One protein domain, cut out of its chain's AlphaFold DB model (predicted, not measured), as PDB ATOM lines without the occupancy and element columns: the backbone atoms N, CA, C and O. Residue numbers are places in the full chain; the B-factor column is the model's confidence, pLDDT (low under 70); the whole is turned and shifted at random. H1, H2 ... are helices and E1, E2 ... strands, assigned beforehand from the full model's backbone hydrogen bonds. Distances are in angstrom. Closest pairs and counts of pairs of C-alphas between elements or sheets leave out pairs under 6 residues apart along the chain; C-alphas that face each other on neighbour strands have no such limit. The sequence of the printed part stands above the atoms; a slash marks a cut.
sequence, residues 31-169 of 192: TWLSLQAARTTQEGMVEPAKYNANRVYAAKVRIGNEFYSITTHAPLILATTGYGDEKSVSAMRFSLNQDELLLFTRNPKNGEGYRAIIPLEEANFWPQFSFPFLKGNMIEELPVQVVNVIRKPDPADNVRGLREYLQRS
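This is residues 31 to 169 of the 192 residues of an uncharacterized protein of Alphaproteobacteria bacterium (UniProt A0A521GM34). Two antiparallel sheets lie partly face to face as a sandwich, a five-stranded one and a strongly twisted, curling four-stranded one, with H1 covering the other face of the larger sheet and short H2 over E9 where the chain passes from one sheet to the other. H3, after E9, lies away from both sheets at one end of the long axis. The printed part has 139 residues with three named helices and nine named strands, along the chain E1 H1 E2 E3 E4 E5 E6 E7 H2 E8 E9 H3. The sheet orders are E1 E7 E6 E5 E4 and E3 E2 E9 E8, and the class is mixed, helices and strands. The whole is compact, with a radius of gyration of the C-alphas of 16.1 A, yet elongated in outline, with spans of 53 by 32 by 22 A.

The larger sheet runs, strand beside strand, E1, residues 31 to 33, E7, residues 113 to 119, E6, residues 100 to 106, E5, residues 88 to 94, and E4, residues 76 to 81. E4 to E7 form a meander, each strand the antiparallel neighbour of the one before. Within hydrogen-bond range are N 33 and O 113 at 2.7 A for E1 and E7, N 116 and O 103 at 3.0 A for E7 and E6, N 91 and O 104 at 2.8 A for E6 and E5, and N 78 and O 90 at 2.9 A for E5 and E4. H1, residues 35 to 46, is on this sheet at a height over the sheet of 8.3 A, a two-layer arrangement with a helix on one face of a sheet. It lies over E6 and, with 3 C-alphas each, only just over E7 and E5, slantwise to the strands at 53 degrees to E6 on the local plane; the closest C-alphas of H1 and E7 are those of Ala 38 and Gly 113, 4.7 A apart. The other sheet runs E3, residues 66 to 72, E2, residues 57 to 63, E9, residues 138 to 151, and E8, residues 128 to 135. Here N 68 and O 61 are 2.8 A apart, N 60 and O 148 2.8 A, and N 144 and O 129 2.7 A. E8 bends by 54 degrees at residue 132 and E9 by 69 degrees at residue 141. The two sheets form a sandwich, two sheets face to face, with their strands at 30 degrees; the closest C-alphas of E5 and E8 are those of Ser 90 and Leu 134, 5.7 A apart. H2, residues 120 to 125, is on the second sheet at a height over the sheet of 6.5 A, over E9 and across the strands, with the C-alphas of Ala 123 and Val 146 closest at 5.6 A; it only grazes the larger sheet with residues 120 to 123. H3, residues 161 to 169, touches no helix and is on neither sheet. In H1, H2 and H3 every O i to N i+4 pair is within hydrogen-bond range.

E1 begins at C-alpha 31, (498.714, 446.020, 402.737). H1 spans 16.9 A. E5, E6 and E7 measure 19.6, 19.7 and 19.9 A, and E8 20.0 A. E9, the longest strand, measures 33.2 A from C-alpha 138 at (484.970, 432.899, 404.479) to C-alpha 151. H3 measures 12.3 A and ends at C-alpha 169, (478.834, 461.693, 371.838).

The two C-alphas farthest apart, those of Asn 110 and Gln 167, are 53.3 A apart. The printed part has no cut and no long link. The mean pLDDT of the printed part is 78.8; residues 46 to 56, 72 to 73, 125 to 127 and 152 to 169 are under 70.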
ATOM      1  N   THR A  31     498.356 445.782 401.343       93.25
ATOM      2  CA  THR A  31     498.714 446.020 402.737       93.25
ATOM      3  C   THR A  31     497.848 445.149 403.644       93.25
ATOM      4  O   THR A  31     496.619 445.271 403.644       93.25
ATOM      5  N   TRP A  32     498.484 444.306 404.458       94.44
ATOM      6  CA  TRP A  32     497.824 443.692 405.611       94.44
ATOM      7  C   TRP A  32     497.683 444.722 406.737       94.44
ATOM      8  O   TRP A  32     498.590 445.512 407.002       94.44
ATOM      9  N   LEU A  33     496.534 444.716 407.401       95.25
ATOM     10  CA  LEU A  33     496.171 445.633 408.469       95.25
ATOM     11  C   LEU A  33     495.885 444.838 409.741       95.25
ATOM     12  O   LEU A  33     495.078 443.908 409.738       95.25
ATOM     13  N   SER A  34     496.478 445.274 410.851       96.00
ATOM     14  CA  SER A  34     496.115 444.777 412.178       96.00
ATOM     15  C   SER A  34     494.642 445.059 412.493       96.00
ATOM     16  O   SER A  34     494.030 445.939 411.885       96.00
ATOM     17  N   LEU A  35     494.072 444.363 413.482       93.25
ATOM     18  CA  LEU A  35     492.672 444.531 413.904       93.25
ATOM     19  C   LEU A  35     492.276 446.006 414.080       93.25
ATOM     20  O   LEU A  35     491.263 446.446 413.537       93.25
ATOM     21  N   GLN A  36     493.086 446.789 414.802       93.31
ATOM     22  CA  GLN A  36     492.788 448.200 415.054       93.31
ATOM     23  C   GLN A  36     492.848 449.032 413.766       93.31
ATOM     24  O   GLN A  36     491.952 449.830 413.508       93.31
ATOM     25  N   ALA A  37     493.865 448.817 412.928       92.50
ATOM     26  CA  ALA A  37     493.997 449.525 411.657       92.50
ATOM     27  C   ALA A  37     492.867 449.165 410.677       92.50
ATOM     28  O   ALA A  37     492.365 450.031 409.958       92.50
ATOM     29  N   ALA A  38     492.426 447.906 410.676       92.88
ATOM     30  CA  ALA A  38     491.293 447.434 409.893       92.88
ATOM     31  C   ALA A  38     489.981 448.061 410.376       92.88
ATOM     32  O   ALA A  38     489.204 448.537 409.551       92.88
ATOM     33  N   ARG A  39     489.763 448.145 411.697       90.44
ATOM     34  CA  ARG A  39     488.611 448.840 412.294       90.44
ATOM     35  C   ARG A  39     488.589 450.317 411.906       90.44
ATOM     36  O   ARG A  39     487.594 450.776 411.357       90.44
ATOM     37  N   THR A  40     489.696 451.032 412.092       89.25
ATOM     38  CA  THR A  40     489.803 452.448 411.704       89.25
ATOM     39  C   THR A  40     489.610 452.645 410.200       89.25
ATOM     40  O   THR A  40     488.984 453.613 409.774       89.25
ATOM     41  N   THR A  41     490.105 451.718 409.373       88.94
ATOM     42  CA  THR A  41     489.862 451.749 407.924       88.94
ATOM     43  C   THR A  41     488.382 451.545 407.619       88.94
ATOM     44  O   THR A  41     487.826 452.321 406.853       88.94
ATOM     45  N   GLN A  42     487.719 450.569 408.243       88.12
ATOM     46  CA  GLN A  42     486.282 450.325 408.093       88.12
ATOM     47  C   GLN A  42     485.441 451.532 408.528       88.12
ATOM     48  O   GLN A  42     484.528 451.923 407.811       88.12
ATOM     49  N   GLU A  43     485.749 452.148 409.667       84.25
ATOM     50  CA  GLU A  43     485.068 453.359 410.144       84.25
ATOM     51  C   GLU A  43     485.288 454.518 409.164       84.25
ATOM     52  O   GLU A  43     484.334 455.133 408.692       84.25
ATOM     53  N   GLY A  44     486.534 454.732 408.734       80.50
ATOM     54  CA  GLY A  44     486.881 455.741 407.736       80.50
ATOM     55  C   GLY A  44     486.316 455.461 406.343       80.50
ATOM     56  O   GLY A  44     486.235 456.387 405.536       80.50
ATOM     57  N   MET A  45     485.929 454.217 406.044       78.94
ATOM     58  CA  MET A  45     485.151 453.875 404.857       78.94
ATOM     59  C   MET A  45     483.721 454.382 404.982       78.94
ATOM     60  O   MET A  45     483.139 454.593 403.940       78.94
ATOM     61  N   VAL A  46     483.165 454.647 406.168       66.94
ATOM     62  CA  VAL A  46     481.756 455.051 406.376       66.94
ATOM     63  C   VAL A  46     481.589 456.542 406.765       66.94
ATOM     64  O   VAL A  46     480.490 457.083 406.670       66.94
ATOM     65  N   GLU A  47     482.667 457.240 407.140       62.19
ATOM     66  CA  GLU A  47     482.664 458.649 407.576       62.19
ATOM     67  C   GLU A  47     482.441 459.723 406.479       62.19
ATOM     68  O   GLU A  47     483.329 459.941 405.647       62.19
ATOM     69  N   PRO A  48     481.355 460.531 406.561       56.16
ATOM     70  CA  PRO A  48     481.001 461.584 405.595       56.16
ATOM     71  C   PRO A  48     482.104 462.596 405.252       56.16
ATOM     72  O   PRO A  48     482.194 463.063 404.119       56.16
ATOM     73  N   ALA A  49     482.952 462.938 406.225       55.56
ATOM     74  CA  ALA A  49     483.964 463.992 406.104       55.56
ATOM     75  C   ALA A  49     485.108 463.657 405.130       55.56
ATOM     76  O   ALA A  49     485.911 464.528 404.801       55.56
ATOM     77  N   LYS A  50     485.200 462.404 404.670       60.88
ATOM     78  CA  LYS A  50     486.232 461.943 403.732       60.88
ATOM     79  C   LYS A  50     485.699 461.755 402.308       60.88
ATOM     80  O   LYS A  50     486.392 461.147 401.492       60.88
ATOM     81  N   TYR A  51     484.515 462.292 401.990       64.25
ATOM     82  CA  TYR A  51     483.929 462.218 400.648       64.25
ATOM     83  C   TYR A  51     483.681 463.590 400.035       64.25
ATOM     84  O   TYR A  51     483.226 464.522 400.696       64.25
ATOM     85  N   ASN A  52     483.884 463.672 398.722       63.94
ATOM     86  CA  ASN A  52     483.370 464.768 397.917       63.94
ATOM     87  C   ASN A  52     482.048 464.338 397.263       63.94
ATOM     88  O   ASN A  52     482.040 463.609 396.270       63.94
ATOM     89  N   ALA A  53     480.930 464.801 397.824       60.66
ATOM     90  CA  ALA A  53     479.587 464.482 397.336       60.66
ATOM     91  C   ALA A  53     479.283 465.039 395.933       60.66
ATOM     92  O   ALA A  53     478.338 464.591 395.296       60.66
ATOM     93  N   ASN A  54     480.082 465.979 395.418       64.44
ATOM     94  CA  ASN A  54     479.803 466.644 394.141       64.44
ATOM     95  C   ASN A  54     480.424 465.928 392.936       64.44
ATOM     96  O   ASN A  54     480.172 466.288 391.788       64.44
ATOM     97  N   ARG A  55     481.228 464.885 393.165       64.75
ATOM     98  CA  ARG A  55     481.919 464.161 392.095       64.75
ATOM     99  C   ARG A  55     481.626 462.670 392.167       64.75
ATOM    100  O   ARG A  55     481.846 462.049 393.205       64.75
ATOM    101  N   VAL A  56     481.139 462.106 391.061       69.06
ATOM    102  CA  VAL A  56     480.856 460.669 390.906       69.06
ATOM    103  C   VAL A  56     481.922 460.046 390.020       69.06
ATOM    104  O   VAL A  56     482.215 460.573 388.947       69.06
ATOM    105  N   TYR A  57     482.418 458.872 390.393       70.75
ATOM    106  CA  TYR A  57     483.168 458.018 389.477       70.75
ATOM    107  C   TYR A  57     482.350 456.777 389.160       70.75
ATOM    108  O   TYR A  57     481.679 456.220 390.031       70.75
ATOM    109  N   ALA A  58     482.389 456.387 387.890       74.62
ATOM    110  CA  ALA A  58     481.851 455.135 387.407       74.62
ATOM    111  C   ALA A  58     483.019 454.201 387.076       74.62
ATOM    112  O   ALA A  58     483.751 454.470 386.130       74.62
ATOM    113  N   ALA A  59     483.208 453.119 387.827       79.44
ATOM    114  CA  ALA A  59     484.149 452.062 387.472       79.44
ATOM    115  C   ALA A  59     483.408 450.797 387.057       79.44
ATOM    116  O   ALA A  59     482.452 450.383 387.709       79.44
ATOM    117  N   LYS A  60     483.883 450.146 385.998       83.56
ATOM    118  CA  LYS A  60     483.554 448.752 385.718       83.56
ATOM    119  C   LYS A  60     484.697 447.900 386.246       83.56
ATOM    120  O   LYS A  60     485.831 448.053 385.800       83.56
ATOM    121  N   VAL A  61     484.403 447.022 387.192       83.44
ATOM    122  CA  VAL A  61     485.390 446.141 387.823       83.44
ATOM    123  C   VAL A  61     484.923 444.708 387.674       83.44
ATOM    124  O   VAL A  61     483.746 444.408 387.851       83.44
ATOM    125  N   ARG A  62     485.833 443.817 387.306       87.25
ATOM    126  CA  ARG A  62     485.601 442.380 387.310       87.25
ATOM    127  C   ARG A  62     486.180 441.805 388.591       87.25
ATOM    128  O   ARG A  62     487.339 442.072 388.891       87.25
ATOM    129  N   ILE A  63     485.386 441.023 389.314       86.75
ATOM    130  CA  ILE A  63     485.808 440.295 390.513       86.75
ATOM    131  C   ILE A  63     485.418 438.834 390.301       86.75
ATOM    132  O   ILE A  63     484.246 438.519 390.087       86.75
ATOM    133  N   GLY A  64     486.399 437.935 390.281       87.19
ATOM    134  CA  GLY A  64     486.171 436.563 389.842       87.19
ATOM    135  C   GLY A  64     485.635 436.524 388.407       87.19
ATOM    136  O   GLY A  64     486.250 437.020 387.456       87.19
ATOM    137  N   ASN A  65     484.446 435.945 388.256       85.44
ATOM    138  CA  ASN A  65     483.748 435.834 386.974       85.44
ATOM    139  C   ASN A  65     482.634 436.872 386.797       85.44
ATOM    140  O   ASN A  65     481.942 436.852 385.782       85.44
ATOM    141  N   GLU A  66     482.470 437.778 387.754       85.38
ATOM    142  CA  GLU A  66     481.361 438.723 387.788       85.38
ATOM    143  C   GLU A  66     481.835 440.143 387.485       85.38
ATOM    144  O   GLU A  66     482.944 440.545 387.845       85.38
ATOM    145  N   PHE A  67     480.981 440.913 386.810       85.56
ATOM    146  CA  PHE A  67     481.221 442.324 386.534       85.56
ATOM    147  C   PHE A  67     480.351 443.197 387.424       85.56
ATOM    148  O   PHE A  67     479.129 443.069 387.450       85.56
ATOM    149  N   TYR A  68     480.995 444.159 388.062       81.94
ATOM    150  CA  TYR A  68     480.395 445.150 388.929       81.94
ATOM    151  C   TYR A  68     480.517 446.516 388.262       81.94
ATOM    152  O   TYR A  68     481.605 446.935 387.865       81.94
ATOM    153  N   SER A  69     479.386 447.207 388.116       81.38
ATOM    154  CA  SER A  69     479.360 448.609 387.698       81.38
ATOM    155  C   SER A  69     479.152 449.470 388.932       81.38
ATOM    156  O   SER A  69     478.112 449.421 389.580       81.38
ATOM    157  N   ILE A  70     480.171 450.240 389.267       74.50
ATOM    158  CA  ILE A  70     480.292 450.972 390.517       74.50
ATOM    159  C   ILE A  70     480.130 452.436 390.180       74.50
ATOM    160  O   ILE A  70     481.005 452.999 389.547       74.50
ATOM    161  N   THR A  71     479.015 453.052 390.562       73.38
ATOM    162  CA  THR A  71     478.770 454.485 390.348       73.38
ATOM    163  C   THR A  71     478.367 455.091 391.677       73.38
ATOM    164  O   THR A  71     477.208 454.977 392.064       73.38
ATOM    165  N   THR A  72     479.311 455.657 392.424       67.62
ATOM    166  CA  THR A  72     479.009 456.054 393.804       67.62
ATOM    167  C   THR A  72     479.927 457.148 394.339       67.62
ATOM    168  O   THR A  72     481.087 457.260 393.947       67.62
ATOM    169  N   HIS A  73     479.366 457.949 395.245       68.31
ATOM    170  CA  HIS A  73     480.071 458.899 396.111       68.31
ATOM    171  C   HIS A  73     480.466 458.279 397.462       68.31
ATOM    172  O   HIS A  73     481.313 458.808 398.174       68.31
ATOM    173  N   ALA A  74     479.812 457.174 397.817       71.00
ATOM    174  CA  ALA A  74     479.994 456.400 399.036       71.00
ATOM    175  C   ALA A  74     480.725 455.085 398.710       71.00
ATOM    176  O   ALA A  74     480.844 454.726 397.536       71.00
ATOM    177  N   PRO A  75     481.194 454.312 399.695       77.00
ATOM    178  CA  PRO A  75     481.705 452.983 399.407       77.00
ATOM    179  C   PRO A  75     480.624 452.114 398.790       77.00
ATOM    180  O   PRO A  75     479.486 452.089 399.263       77.00
ATOM    181  N   LEU A  76     481.006 451.330 397.793       84.56
ATOM    182  CA  LEU A  76     480.221 450.179 397.405       84.56
ATOM    183  C   LEU A  76     480.529 449.038 398.368       84.56
ATOM    184  O   LEU A  76     481.652 448.534 398.417       84.56
ATOM    185  N   ILE A  77     479.517 448.628 399.119       85.00
ATOM    186  CA  ILE A  77     479.578 447.437 399.954       85.00
ATOM    187  C   ILE A  77     479.279 446.226 399.072       85.00
ATOM    188  O   ILE A  77     478.192 446.130 398.510       85.00
ATOM    189  N   LEU A  78     480.243 445.318 398.947       86.62
ATOM    190  CA  LEU A  78     480.113 444.116 398.121       86.62
ATOM    191  C   LEU A  78     479.556 442.940 398.921       86.62
ATOM    192  O   LEU A  78     478.717 442.192 398.431       86.62
ATOM    193  N   ALA A  79     480.017 442.785 400.160       88.50
ATOM    194  CA  ALA A  79     479.593 441.712 401.049       88.50
ATOM    195  C   ALA A  79     479.752 442.126 402.512       88.50
ATOM    196  O   ALA A  79     480.689 442.847 402.859       88.50
ATOM    197  N   THR A  80     478.862 441.643 403.382       88.31
ATOM    198  CA  THR A  80     478.944 441.845 404.837       88.31
ATOM    199  C   THR A  80     478.513 440.602 405.600       88.31
ATOM    200  O   THR A  80     477.560 439.944 405.191       88.31
ATOM    201  N   THR A  81     479.142 440.345 406.745       87.88
ATOM    202  CA  THR A  81     478.710 439.335 407.724       87.88
ATOM    203  C   THR A  81     478.833 439.884 409.148       87.88
ATOM    204  O   THR A  81     479.625 440.796 409.394       87.88
ATOM    205  N   GLY A  82     478.047 439.342 410.081       85.06
ATOM    206  CA  GLY A  82     477.991 439.797 411.474       85.06
ATOM    207  C   GLY A  82     477.185 441.086 411.694       85.06
ATOM    208  O   GLY A  82     476.599 441.649 410.766       85.06
ATOM    209  N   TYR A  83     477.157 441.551 412.947       77.69
ATOM    210  CA  TYR A  83     476.396 442.723 413.398       77.69
ATOM    211  C   TYR A  83     477.214 443.570 414.384       77.69
ATOM    212  O   TYR A  83     478.079 443.052 415.085       77.69
ATOM    213  N   GLY A  84     476.931 444.876 414.450       77.44
ATOM    214  CA  GLY A  84     477.617 445.799 415.364       77.44
ATOM    215  C   GLY A  84     479.133 445.862 415.132       77.44
ATOM    216  O   GLY A  84     479.590 445.911 413.989       77.44
ATOM    217  N   ASP A  85     479.905 445.841 416.217       70.12
ATOM    218  CA  ASP A  85     481.374 445.958 416.208       70.12
ATOM    219  C   ASP A  85     482.089 444.743 415.572       70.12
ATOM    220  O   ASP A  85     483.215 444.856 415.064       70.12
ATOM    221  N   GLU A  86     481.417 443.590 415.526       73.25
ATOM    222  CA  GLU A  86     481.903 442.349 414.904       73.25
ATOM    223  C   GLU A  86     481.614 442.282 413.397       73.25
ATOM    224  O   GLU A  86     481.940 441.298 412.734       73.25
ATOM    225  N   LYS A  87     481.002 443.328 412.828       83.44
ATOM    226  CA  LYS A  87     480.687 443.369 411.402       83.44
ATOM    227  C   LYS A  87     481.967 443.342 410.567       83.44
ATOM    228  O   LYS A  87     482.791 444.260 410.643       83.44
ATOM    229  N   SER A  88     482.064 442.330 409.714       88.12
ATOM    230  CA  SER A  88     483.075 442.217 408.667       88.12
ATOM    231  C   SER A  88     482.487 442.575 407.316       88.12
ATOM    232  O   SER A  88     481.297 442.386 407.053       88.12
ATOM    233  N   VAL A  89     483.330 443.142 406.457       89.94
ATOM    234  CA  VAL A  89     482.898 443.739 405.199       89.94
ATOM    235  C   VAL A  89     483.977 443.611 404.139       89.94
ATOM    236  O   VAL A  89     485.160 443.772 404.436       89.94
ATOM    237  N   SER A  90     483.546 443.377 402.904       91.44
ATOM    238  CA  SER A  90     484.309 443.717 401.712       91.44
ATOM    239  C   SER A  90     483.676 444.922 401.042       91.44
ATOM    240  O   SER A  90     482.474 444.933 400.759       91.44
ATOM    241  N   ALA A  91     484.478 445.950 400.806       89.44
ATOM    242  CA  ALA A  91     484.027 447.213 400.262       89.44
ATOM    243  C   ALA A  91     485.044 447.799 399.291       89.44
ATOM    244  O   ALA A  91     486.242 447.517 399.341       89.44
ATOM    245  N   MET A  92     484.537 448.668 398.431       88.25
ATOM    246  CA  MET A  92     485.328 449.437 397.490       88.25
ATOM    247  C   MET A  92     484.962 450.904 397.582       88.25
ATOM    248  O   MET A  92     483.797 451.234 397.790       88.25
ATOM    249  N   ARG A  93     485.923 451.796 397.374       84.38
ATOM    250  CA  ARG A  93     485.645 453.225 397.213       84.38
ATOM    251  C   ARG A  93     486.699 453.909 396.361       84.38
ATOM    252  O   ARG A  93     487.776 453.364 396.166       84.38
ATOM    253  N   PHE A  94     486.429 455.145 395.971       82.44
ATOM    254  CA  PHE A  94     487.456 456.050 395.459       82.44
ATOM    255  C   PHE A  94     488.087 456.859 396.604       82.44
ATOM    256  O   PHE A  94     487.447 457.069 397.640       82.44
ATOM    257  N   SER A  95     489.343 457.285 396.443       79.00
ATOM    258  CA  SER A  95     490.004 458.238 397.347       79.00
ATOM    259  C   SER A  95     489.263 459.584 397.383       79.00
ATOM    260  O   SER A  95     488.448 459.884 396.509       79.00
ATOM    261  N   LEU A  96     489.551 460.425 398.385       72.38
ATOM    262  CA  LEU A  96     488.955 461.768 398.495       72.38
ATOM    263  C   LEU A  96     489.288 462.647 397.278       72.38
ATOM    264  O   LEU A  96     488.422 463.370 396.786       72.38
ATOM    265  N   ASN A  97     490.530 462.561 396.796       73.31
ATOM    266  CA  ASN A  97     490.993 463.255 395.592       73.31
ATOM    267  C   ASN A  97     490.519 462.566 394.305       73.31
ATOM    268  O   ASN A  97     490.579 463.161 393.230       73.31
ATOM    269  N   GLN A  98     489.985 461.349 394.439       73.88
ATOM    270  CA  GLN A  98     489.387 460.547 393.378       73.88
ATOM    271  C   GLN A  98     490.366 460.257 392.238       73.88
ATOM    272  O   GLN A  98     490.032 460.300 391.054       73.88
ATOM    273  N   ASP A  99     491.595 459.982 392.630       79.31
ATOM    274  CA  ASP A  99     492.738 459.580 391.824       79.31
ATOM    275  C   ASP A  99     493.123 458.121 392.077       79.31
ATOM    276  O   ASP A  99     493.912 457.570 391.318       79.31
ATOM    277  N   GLU A 100     492.521 457.465 393.074       84.81
ATOM    278  CA  GLU A 100     492.795 456.075 393.430       84.81
ATOM    279  C   GLU A 100     491.502 455.301 393.728       84.81
ATOM    280  O   GLU A 100     490.513 455.846 394.231       84.81
ATOM    281  N   LEU A 101     491.526 453.999 393.458       85.25
ATOM    282  CA  LEU A 101     490.555 453.014 393.913       85.25
ATOM    283  C   LEU A 101     491.107 452.303 395.151       85.25
ATOM    284  O   LEU A 101     492.183 451.714 395.126       85.25
ATOM    285  N   LEU A 102     490.329 452.316 396.224       87.94
ATOM    286  CA  LEU A 102     490.598 451.599 397.457       87.94
ATOM    287  C   LEU A 102     489.722 450.347 397.528       87.94
ATOM    288  O   LEU A 102     488.491 450.441 397.535       87.94
ATOM    289  N   LEU A 103     490.359 449.188 397.662       90.38
ATOM    290  CA  LEU A 103     489.720 447.926 398.018       90.38
ATOM    291  C   LEU A 103     490.014 447.602 399.475       90.38
ATOM    292  O   LEU A 103     491.135 447.800 399.946       90.38
ATOM    293  N   PHE A 104     489.017 447.085 400.181       93.62
ATOM    294  CA  PHE A 104     489.151 446.709 401.579       93.62
ATOM    295  C   PHE A 104     488.330 445.461 401.895       93.62
ATOM    296  O   PHE A 104     487.162 445.382 401.519       93.62
ATOM    297  N   THR A 105     488.920 444.535 402.648       94.31
ATOM    298  CA  THR A 105     488.228 443.372 403.216       94.31
ATOM    299  C   THR A 105     488.667 443.154 404.656       94.31
ATOM    300  O   THR A 105     489.864 443.128 404.934       94.31
ATOM    301  N   ARG A 106     487.710 442.944 405.564       93.19
ATOM    302  CA  ARG A 106     487.960 442.580 406.968       93.19
ATOM    303  C   ARG A 106     487.702 441.093 407.211       93.19
ATOM    304  O   ARG A 106     486.661 440.563 406.823       93.19
ATOM    305  N   ASN A 107     488.638 440.427 407.877       90.31
ATOM    306  CA  ASN A 107     488.572 439.017 408.223       90.31
ATOM    307  C   ASN A 107     487.532 438.766 409.324       90.31
ATOM    308  O   ASN A 107     487.650 439.318 410.418       90.31
ATOM    309  N   PRO A 108     486.519 437.914 409.075       89.25
ATOM    310  CA  PRO A 108     485.463 437.632 410.045       89.25
ATOM    311  C   PRO A 108     485.936 436.874 411.290       89.25
ATOM    312  O   PRO A 108     485.222 436.880 412.283       89.25
ATOM    313  N   LYS A 109     487.107 436.226 411.271       88.25
ATOM    314  CA  LYS A 109     487.586 435.413 412.402       88.25
ATOM    315  C   LYS A 109     488.390 436.201 413.428       88.25
ATOM    316  O   LYS A 109     488.237 435.976 414.620       88.25
ATOM    317  N   ASN A 110     489.287 437.067 412.966       89.69
ATOM    318  CA  ASN A 110     490.244 437.773 413.824       89.69
ATOM    319  C   ASN A 110     490.157 439.302 413.694       89.69
ATOM    320  O   ASN A 110     490.872 440.014 414.389       89.69
ATOM    321  N   GLY A 111     489.293 439.824 412.818       88.62
ATOM    322  CA  GLY A 111     489.065 441.256 412.649       88.62
ATOM    323  C   GLY A 111     490.180 442.022 411.933       88.62
ATOM    324  O   GLY A 111     490.029 443.233 411.774       88.62
ATOM    325  N   GLU A 112     491.257 441.356 411.504       94.06
ATOM    326  CA  GLU A 112     492.324 441.926 410.670       94.06
ATOM    327  C   GLU A 112     491.802 442.310 409.283       94.06
ATOM    328  O   GLU A 112     490.706 441.916 408.888       94.06
ATOM    329  N   GLY A 113     492.570 443.090 408.531       94.62
ATOM    330  CA  GLY A 113     492.133 443.619 407.246       94.62
ATOM    331  C   GLY A 113     493.163 443.461 406.146       94.62
ATOM    332  O   GLY A 113     494.362 443.379 406.388       94.62
ATOM    333  N   TYR A 114     492.674 443.491 404.920       94.62
ATOM    334  CA  TYR A 114     493.478 443.619 403.720       94.62
ATOM    335  C   TYR A 114     493.021 444.854 402.975       94.62
ATOM    336  O   TYR A 114     491.825 445.163 402.927       94.62
ATOM    337  N   ARG A 115     493.979 445.562 402.393       92.94
ATOM    338  CA  ARG A 115     493.730 446.787 401.654       92.94
ATOM    339  C   ARG A 115     494.601 446.841 400.414       92.94
ATOM    340  O   ARG A 115     495.785 446.540 400.500       92.94
ATOM    341  N   ALA A 116     494.031 447.282 399.303       90.19
ATOM    342  CA  ALA A 116     494.775 447.632 398.100       90.19
ATOM    343  C   ALA A 116     494.394 449.046 397.667       90.19
ATOM    344  O   ALA A 116     493.211 449.399 397.685       90.19
ATOM    345  N   ILE A 117     495.395 449.846 397.309       88.12
ATOM    346  CA  ILE A 117     495.234 451.191 396.750       88.12
ATOM    347  C   ILE A 117     495.760 451.134 395.323       88.12
ATOM    348  O   ILE A 117     496.888 450.707 395.101       88.12
ATOM    349  N   ILE A 118     494.918 451.504 394.365       84.88
ATOM    350  CA  ILE A 118     495.207 451.376 392.939       84.88
ATOM    351  C   ILE A 118     495.029 452.753 392.310       84.88
ATOM    352  O   ILE A 118     493.891 453.232 392.253       84.88
ATOM    353  N   PRO A 119     496.097 453.392 391.818       85.00
ATOM    354  CA  PRO A 119     495.978 454.635 391.068       85.00
ATOM    355  C   PRO A 119     495.039 454.460 389.869       85.00
ATOM    356  O   PRO A 119     495.110 453.474 389.138       85.00
ATOM    357  N   LEU A 120     494.129 455.407 389.649       79.00
ATOM    358  CA  LEU A 120     493.151 455.337 388.560       79.00
ATOM    359  C   LEU A 120     493.795 455.489 387.187       79.00
ATOM    360  O   LEU A 120     493.269 454.961 386.209       79.00
ATOM    361  N   GLU A 121     494.921 456.197 387.113       78.81
ATOM    362  CA  GLU A 121     495.747 456.233 385.909       78.81
ATOM    363  C   GLU A 121     496.150 454.809 385.518       78.81
ATOM    364  O   GLU A 121     495.803 454.353 384.431       78.81
ATOM    365  N   GLU A 122     496.743 454.056 386.447       77.25
ATOM    366  CA  GLU A 122     497.092 452.647 386.247       77.25
ATOM    367  C   GLU A 122     495.854 451.784 385.977       77.25
ATOM    368  O   GLU A 122     495.867 450.946 385.077       77.25
ATOM    369  N   ALA A 123     494.754 452.033 386.696       75.56
ATOM    370  CA  ALA A 123     493.477 451.341 386.534       75.56
ATOM    371  C   ALA A 123     492.922 451.411 385.104       75.56
ATOM    372  O   ALA A 123     492.341 450.438 384.622       75.56
ATOM    373  N   ASN A 124     493.129 452.538 384.418       72.25
ATOM    374  CA  ASN A 124     492.727 452.739 383.026       72.25
ATOM    375  C   ASN A 124     493.666 452.052 382.017       72.25
ATOM    376  O   ASN A 124     493.251 451.799 380.885       72.25
ATOM    377  N   PHE A 125     494.898 451.721 382.418       68.69
ATOM    378  CA  PHE A 125     495.886 450.997 381.605       68.69
ATOM    379  C   PHE A 125     495.962 449.486 381.896       68.69
ATOM    380  O   PHE A 125     496.713 448.796 381.211       68.69
ATOM    381  N   TRP A 126     495.115 448.973 382.799       65.94
ATOM    382  CA  TRP A 126     494.861 447.562 383.158       65.94
ATOM    383  C   TRP A 126     495.727 446.947 384.278       65.94
ATOM    384  O   TRP A 126     496.692 446.237 384.001       65.94
ATOM    385  N   PRO A 127     495.301 447.043 385.550       69.88
ATOM    386  CA  PRO A 127     495.803 446.222 386.640       69.88
ATOM    387  C   PRO A 127     494.917 444.980 386.808       69.88
ATOM    388  O   PRO A 127     493.696 445.083 386.981       69.88
ATOM    389  N   GLN A 128     495.534 443.797 386.776       81.62
ATOM    390  CA  GLN A 128     494.916 442.552 387.238       81.62
ATOM    391  C   GLN A 128     495.706 442.014 388.429       81.62
ATOM    392  O   GLN A 128     496.932 441.939 388.375       81.62
ATOM    393  N   PHE A 129     495.022 441.643 389.503       84.50
ATOM    394  CA  PHE A 129     495.652 441.145 390.728       84.50
ATOM    395  C   PHE A 129     494.677 440.269 391.517       84.50
ATOM    396  O   PHE A 129     493.470 440.322 391.296       84.50
ATOM    397  N   SER A 130     495.190 439.450 392.432       88.12
ATOM    398  CA  SER A 130     494.363 438.695 393.379       88.12
ATOM    399  C   SER A 130     494.091 439.551 394.613       88.12
ATOM    400  O   SER A 130     495.006 440.203 395.117       88.12
ATOM    401  N   PHE A 131     492.853 439.561 395.104       90.62
ATOM    402  CA  PHE A 131     492.507 440.247 396.346       90.62
ATOM    403  C   PHE A 131     491.543 439.408 397.194       90.62
ATOM    404  O   PHE A 131     490.625 438.790 396.646       90.62
ATOM    405  N   PRO A 132     491.713 439.377 398.526       91.38
ATOM    406  CA  PRO A 132     490.812 438.660 399.418       91.38
ATOM    407  C   PRO A 132     489.450 439.358 399.515       91.38
ATOM    408  O   PRO A 132     489.373 440.538 399.860       91.38
ATOM    409  N   PHE A 133     488.365 438.620 399.295       91.75
ATOM    410  CA  PHE A 133     486.982 439.069 399.476       91.75
ATOM    411  C   PHE A 133     486.193 438.138 400.387       91.75
ATOM    412  O   PHE A 133     486.406 436.929 400.425       91.75
ATOM    413  N   LEU A 134     485.237 438.718 401.105       90.81
ATOM    414  CA  LEU A 134     484.288 437.995 401.928       90.81
ATOM    415  C   LEU A 134     483.220 437.332 401.050       90.81
ATOM    416  O   LEU A 134     482.498 438.002 400.315       90.81
ATOM    417  N   LYS A 135     483.060 436.020 401.207       86.62
ATOM    418  CA  LYS A 135     481.977 435.231 400.620       86.62
ATOM    419  C   LYS A 135     481.320 434.397 401.712       86.62
ATOM    420  O   LYS A 135     481.893 433.438 402.234       86.62
ATOM    421  N   GLY A 136     480.120 434.808 402.111       84.00
ATOM    422  CA  GLY A 136     479.490 434.295 403.327       84.00
ATOM    423  C   GLY A 136     480.362 434.590 404.552       84.00
ATOM    424  O   GLY A 136     480.604 435.750 404.872       84.00
ATOM    425  N   ASN A 137     480.861 433.539 405.209       83.25
ATOM    426  CA  ASN A 137     481.706 433.634 406.410       83.25
ATOM    427  C   ASN A 137     483.186 433.299 406.148       83.25
ATOM    428  O   ASN A 137     483.941 433.053 407.089       83.25
ATOM    429  N   MET A 138     483.604 433.246 404.881       87.38
ATOM    430  CA  MET A 138     484.970 432.899 404.479       87.38
ATOM    431  C   MET A 138     485.598 434.016 403.651       87.38
ATOM    432  O   MET A 138     484.890 434.764 402.981       87.38
ATOM    433  N   ILE A 139     486.928 434.112 403.700       89.50
ATOM    434  CA  ILE A 139     487.700 434.925 402.758       89.50
ATOM    435  C   ILE A 139     488.153 434.022 401.615       89.50
ATOM    436  O   ILE A 139     488.800 433.004 401.857       89.50
ATOM    437  N   GLU A 140     487.829 434.419 400.390       90.75
ATOM    438  CA  GLU A 140     488.352 433.829 399.160       90.75
ATOM    439  C   GLU A 140     489.227 434.857 398.443       90.75
ATOM    440  O   GLU A 140     488.873 436.032 398.348       90.75
ATOM    441  N   GLU A 141     490.367 434.418 397.925       90.31
ATOM    442  CA  GLU A 141     491.154 435.223 396.998       90.31
ATOM    443  C   GLU A 141     490.506 435.185 395.614       90.31
ATOM    444  O   GLU A 141     490.348 434.117 395.019       90.31
ATOM    445  N   LEU A 142     490.106 436.352 395.110       88.06
ATOM    446  CA  LEU A 142     489.451 436.484 393.815       88.06
ATOM    447  C   LEU A 142     490.298 437.348 392.878       88.06
ATOM    448  O   LEU A 142     490.853 438.360 393.316       88.06
ATOM    449  N   PRO A 143     490.364 437.006 391.578       88.12
ATOM    450  CA  PRO A 143     490.991 437.875 390.600       88.12
ATOM    451  C   PRO A 143     490.168 439.156 390.464       88.12
ATOM    452  O   PRO A 143     488.948 439.111 390.300       88.12
ATOM    453  N   VAL A 144     490.844 440.295 390.503       86.88
ATOM    454  CA  VAL A 144     490.280 441.624 390.313       86.88
ATOM    455  C   VAL A 144     490.898 442.242 389.080       86.88
ATOM    456  O   VAL A 144     492.111 442.206 388.895       86.88
ATOM    457  N   GLN A 145     490.056 442.842 388.250       85.56
ATOM    458  CA  GLN A 145     490.476 443.626 387.101       85.56
ATOM    459  C   GLN A 145     489.643 444.898 387.047       85.56
ATOM    460  O   GLN A 145     488.413 444.839 386.963       85.56
ATOM    461  N   VAL A 146     490.301 446.054 387.042       82.06
ATOM    462  CA  VAL A 146     489.618 447.305 386.704       82.06
ATOM    463  C   VAL A 146     489.549 447.398 385.184       82.06
ATOM    464  O   VAL A 146     490.559 447.285 384.500       82.06
ATOM    465  N   VAL A 147     488.332 447.498 384.652       79.50
ATOM    466  CA  VAL A 147     488.057 447.427 383.209       79.50
ATOM    467  C   VAL A 147     487.994 448.820 382.595       79.50
ATOM    468  O   VAL A 147     488.433 449.020 381.470       79.50
ATOM    469  N   ASN A 148     487.375 449.766 383.300       75.38
ATOM    470  CA  ASN A 148     487.265 451.155 382.867       75.38
ATOM    471  C   ASN A 148     486.884 452.025 384.065       75.38
ATOM    472  O   ASN A 148     486.058 451.592 384.876       75.38
ATOM    473  N   VAL A 149     487.416 453.244 384.143       74.81
ATOM    474  CA  VAL A 149     487.012 454.252 385.118       74.81
ATOM    475  C   VAL A 149     486.694 455.566 384.413       74.81
ATOM    476  O   VAL A 149     487.532 456.180 383.765       74.81
ATOM    477  N   ILE A 150     485.462 456.035 384.592       74.25
ATOM    478  CA  ILE A 150     484.975 457.292 384.040       74.25
ATOM    479  C   ILE A 150     484.701 458.243 385.196       74.25
ATOM    480  O   ILE A 150     483.842 457.991 386.045       74.25
ATOM    481  N   ARG A 151     485.396 459.378 385.195       72.19
ATOM    482  CA  ARG A 151     485.045 460.518 386.039       72.19
ATOM    483  C   ARG A 151     483.796 461.176 385.466       72.19
ATOM    484  O   ARG A 151     483.832 461.673 384.340       72.19
ATOM    485  N   LYS A 152     482.697 461.215 386.221       65.81
ATOM    486  CA  LYS A 152     481.560 462.049 385.827       65.81
ATOM    487  C   LYS A 152     481.880 463.504 386.191       65.81
ATOM    488  O   LYS A 152     482.357 463.749 387.304       65.81
ATOM    489  N   PRO A 153     481.666 464.454 385.268       58.62
ATOM    490  CA  PRO A 153     481.857 465.868 385.561       58.62
ATOM    491  C   PRO A 153     480.931 466.305 386.701       58.62
ATOM    492  O   PRO A 153     479.814 465.797 386.829       58.62
ATOM    493  N   ASP A 154     481.413 467.234 387.525       60.88
ATOM    494  CA  ASP A 154     480.600 467.888 388.549       60.88
ATOM    495  C   ASP A 154     479.448 468.641 387.850       60.88
ATOM    496  O   ASP A 154     479.692 469.330 386.851       60.88
ATOM    497  N   PRO A 155     478.193 468.547 388.323       55.66
ATOM    498  CA  PRO A 155     477.118 469.419 387.854       55.66
ATOM    499  C   PRO A 155     477.477 470.917 387.920       55.66
ATOM    500  O   PRO A 155     477.002 471.685 387.088       55.66
ATOM    501  N   ALA A 156     478.343 471.332 388.850       54.69
ATOM    502  CA  ALA A 156     478.860 472.696 388.964       54.69
ATOM    503  C   ALA A 156     480.010 473.015 387.984       54.69
ATOM    504  O   ALA A 156     480.211 474.180 387.649       54.69
ATOM    505  N   ASP A 157     480.712 472.004 387.454       57.12
ATOM    506  CA  ASP A 157     481.707 472.164 386.375       57.12
ATOM    507  C   ASP A 157     481.019 472.313 384.982       57.12
ATOM    508  O   ASP A 157     481.667 472.549 383.954       57.12
ATOM    509  N   ASN A 158     479.682 472.198 384.921       52.72
ATOM    510  CA  ASN A 158     478.887 472.010 383.700       52.72
ATOM    511  C   ASN A 158     478.157 473.264 383.188       52.72
ATOM    512  O   ASN A 158     476.934 473.307 383.082       52.72
ATOM    513  N   VAL A 159     478.918 474.233 382.683       54.31
ATOM    514  CA  VAL A 159     478.451 474.986 381.493       54.31
ATOM    515  C   VAL A 159     479.337 474.697 380.281       54.31
ATOM    516  O   VAL A 159     478.865 474.682 379.146       54.31
ATOM    517  N   ARG A 160     480.618 474.380 380.504       52.53
ATOM    518  CA  ARG A 160     481.587 474.154 379.425       52.53
ATOM    519  C   ARG A 160     481.772 472.670 379.078       52.53
ATOM    520  O   ARG A 160     481.726 472.325 377.903       52.53
ATOM    521  N   GLY A 161     481.881 471.794 380.082       51.59
ATOM    522  CA  GLY A 161     482.126 470.356 379.881       51.59
ATOM    523  C   GLY A 161     480.951 469.586 379.263       51.59
ATOM    524  O   GLY A 161     481.153 468.740 378.394       51.59
ATOM    525  N   LEU A 162     479.712 469.928 379.636       51.00
ATOM    526  CA  LEU A 162     478.502 469.308 379.079       51.00
ATOM    527  C   LEU A 162     478.381 469.531 377.561       51.00
ATOM    528  O   LEU A 162     477.963 468.633 376.835       51.00
ATOM    529  N   ARG A 163     478.797 470.706 377.070       54.03
ATOM    530  CA  ARG A 163     478.758 471.063 375.644       54.03
ATOM    531  C   ARG A 163     479.760 470.245 374.825       54.03
ATOM    532  O   ARG A 163     479.415 469.748 373.759       54.03
ATOM    533  N   GLU A 164     480.965 470.054 375.361       56.06
ATOM    534  CA  GLU A 164     482.017 469.240 374.740       56.06
ATOM    535  C   GLU A 164     481.672 467.740 374.760       56.06
ATOM    536  O   GLU A 164     481.931 467.031 373.786       56.06
ATOM    537  N   TYR A 165     481.030 467.252 375.829       55.25
ATOM    538  CA  TYR A 165     480.541 465.871 375.913       55.25
ATOM    539  C   TYR A 165     479.418 465.590 374.905       55.25
ATOM    540  O   TYR A 165     479.464 464.580 374.201       55.25
ATOM    541  N   LEU A 166     478.444 466.498 374.790       55.94
ATOM    542  CA  LEU A 166     477.350 466.395 373.820       55.94
ATOM    543  C   LEU A 166     477.861 466.456 372.371       55.94
ATOM    544  O   LEU A 166     477.396 465.686 371.537       55.94
ATOM    545  N   GLN A 167     478.870 467.283 372.081       57.19
ATOM    546  CA  GLN A 167     479.497 467.345 370.752       57.19
ATOM    547  C   GLN A 167     480.306 466.098 370.380       57.19
ATOM    548  O   GLN A 167     480.411 465.781 369.200       57.19
ATOM    549  N   ARG A 168     480.896 465.390 371.353       56.62
ATOM    550  CA  ARG A 168     481.673 464.163 371.088       56.62
ATOM    551  C   ARG A 168     480.832 462.891 371.033       56.62
ATOM    552  O   ARG A 168     481.297 461.900 370.481       56.62
ATOM    553  N   SER A 169     479.645 462.902 371.636       49.41
ATOM    554  CA  SER A 169     478.834 461.693 371.838       49.41
ATOM    555  C   SER A 169     477.634 461.591 370.895       49.41
ATOM    556  O   SER A 169     476.966 460.560 370.890       49.41
TER     557      SER A 169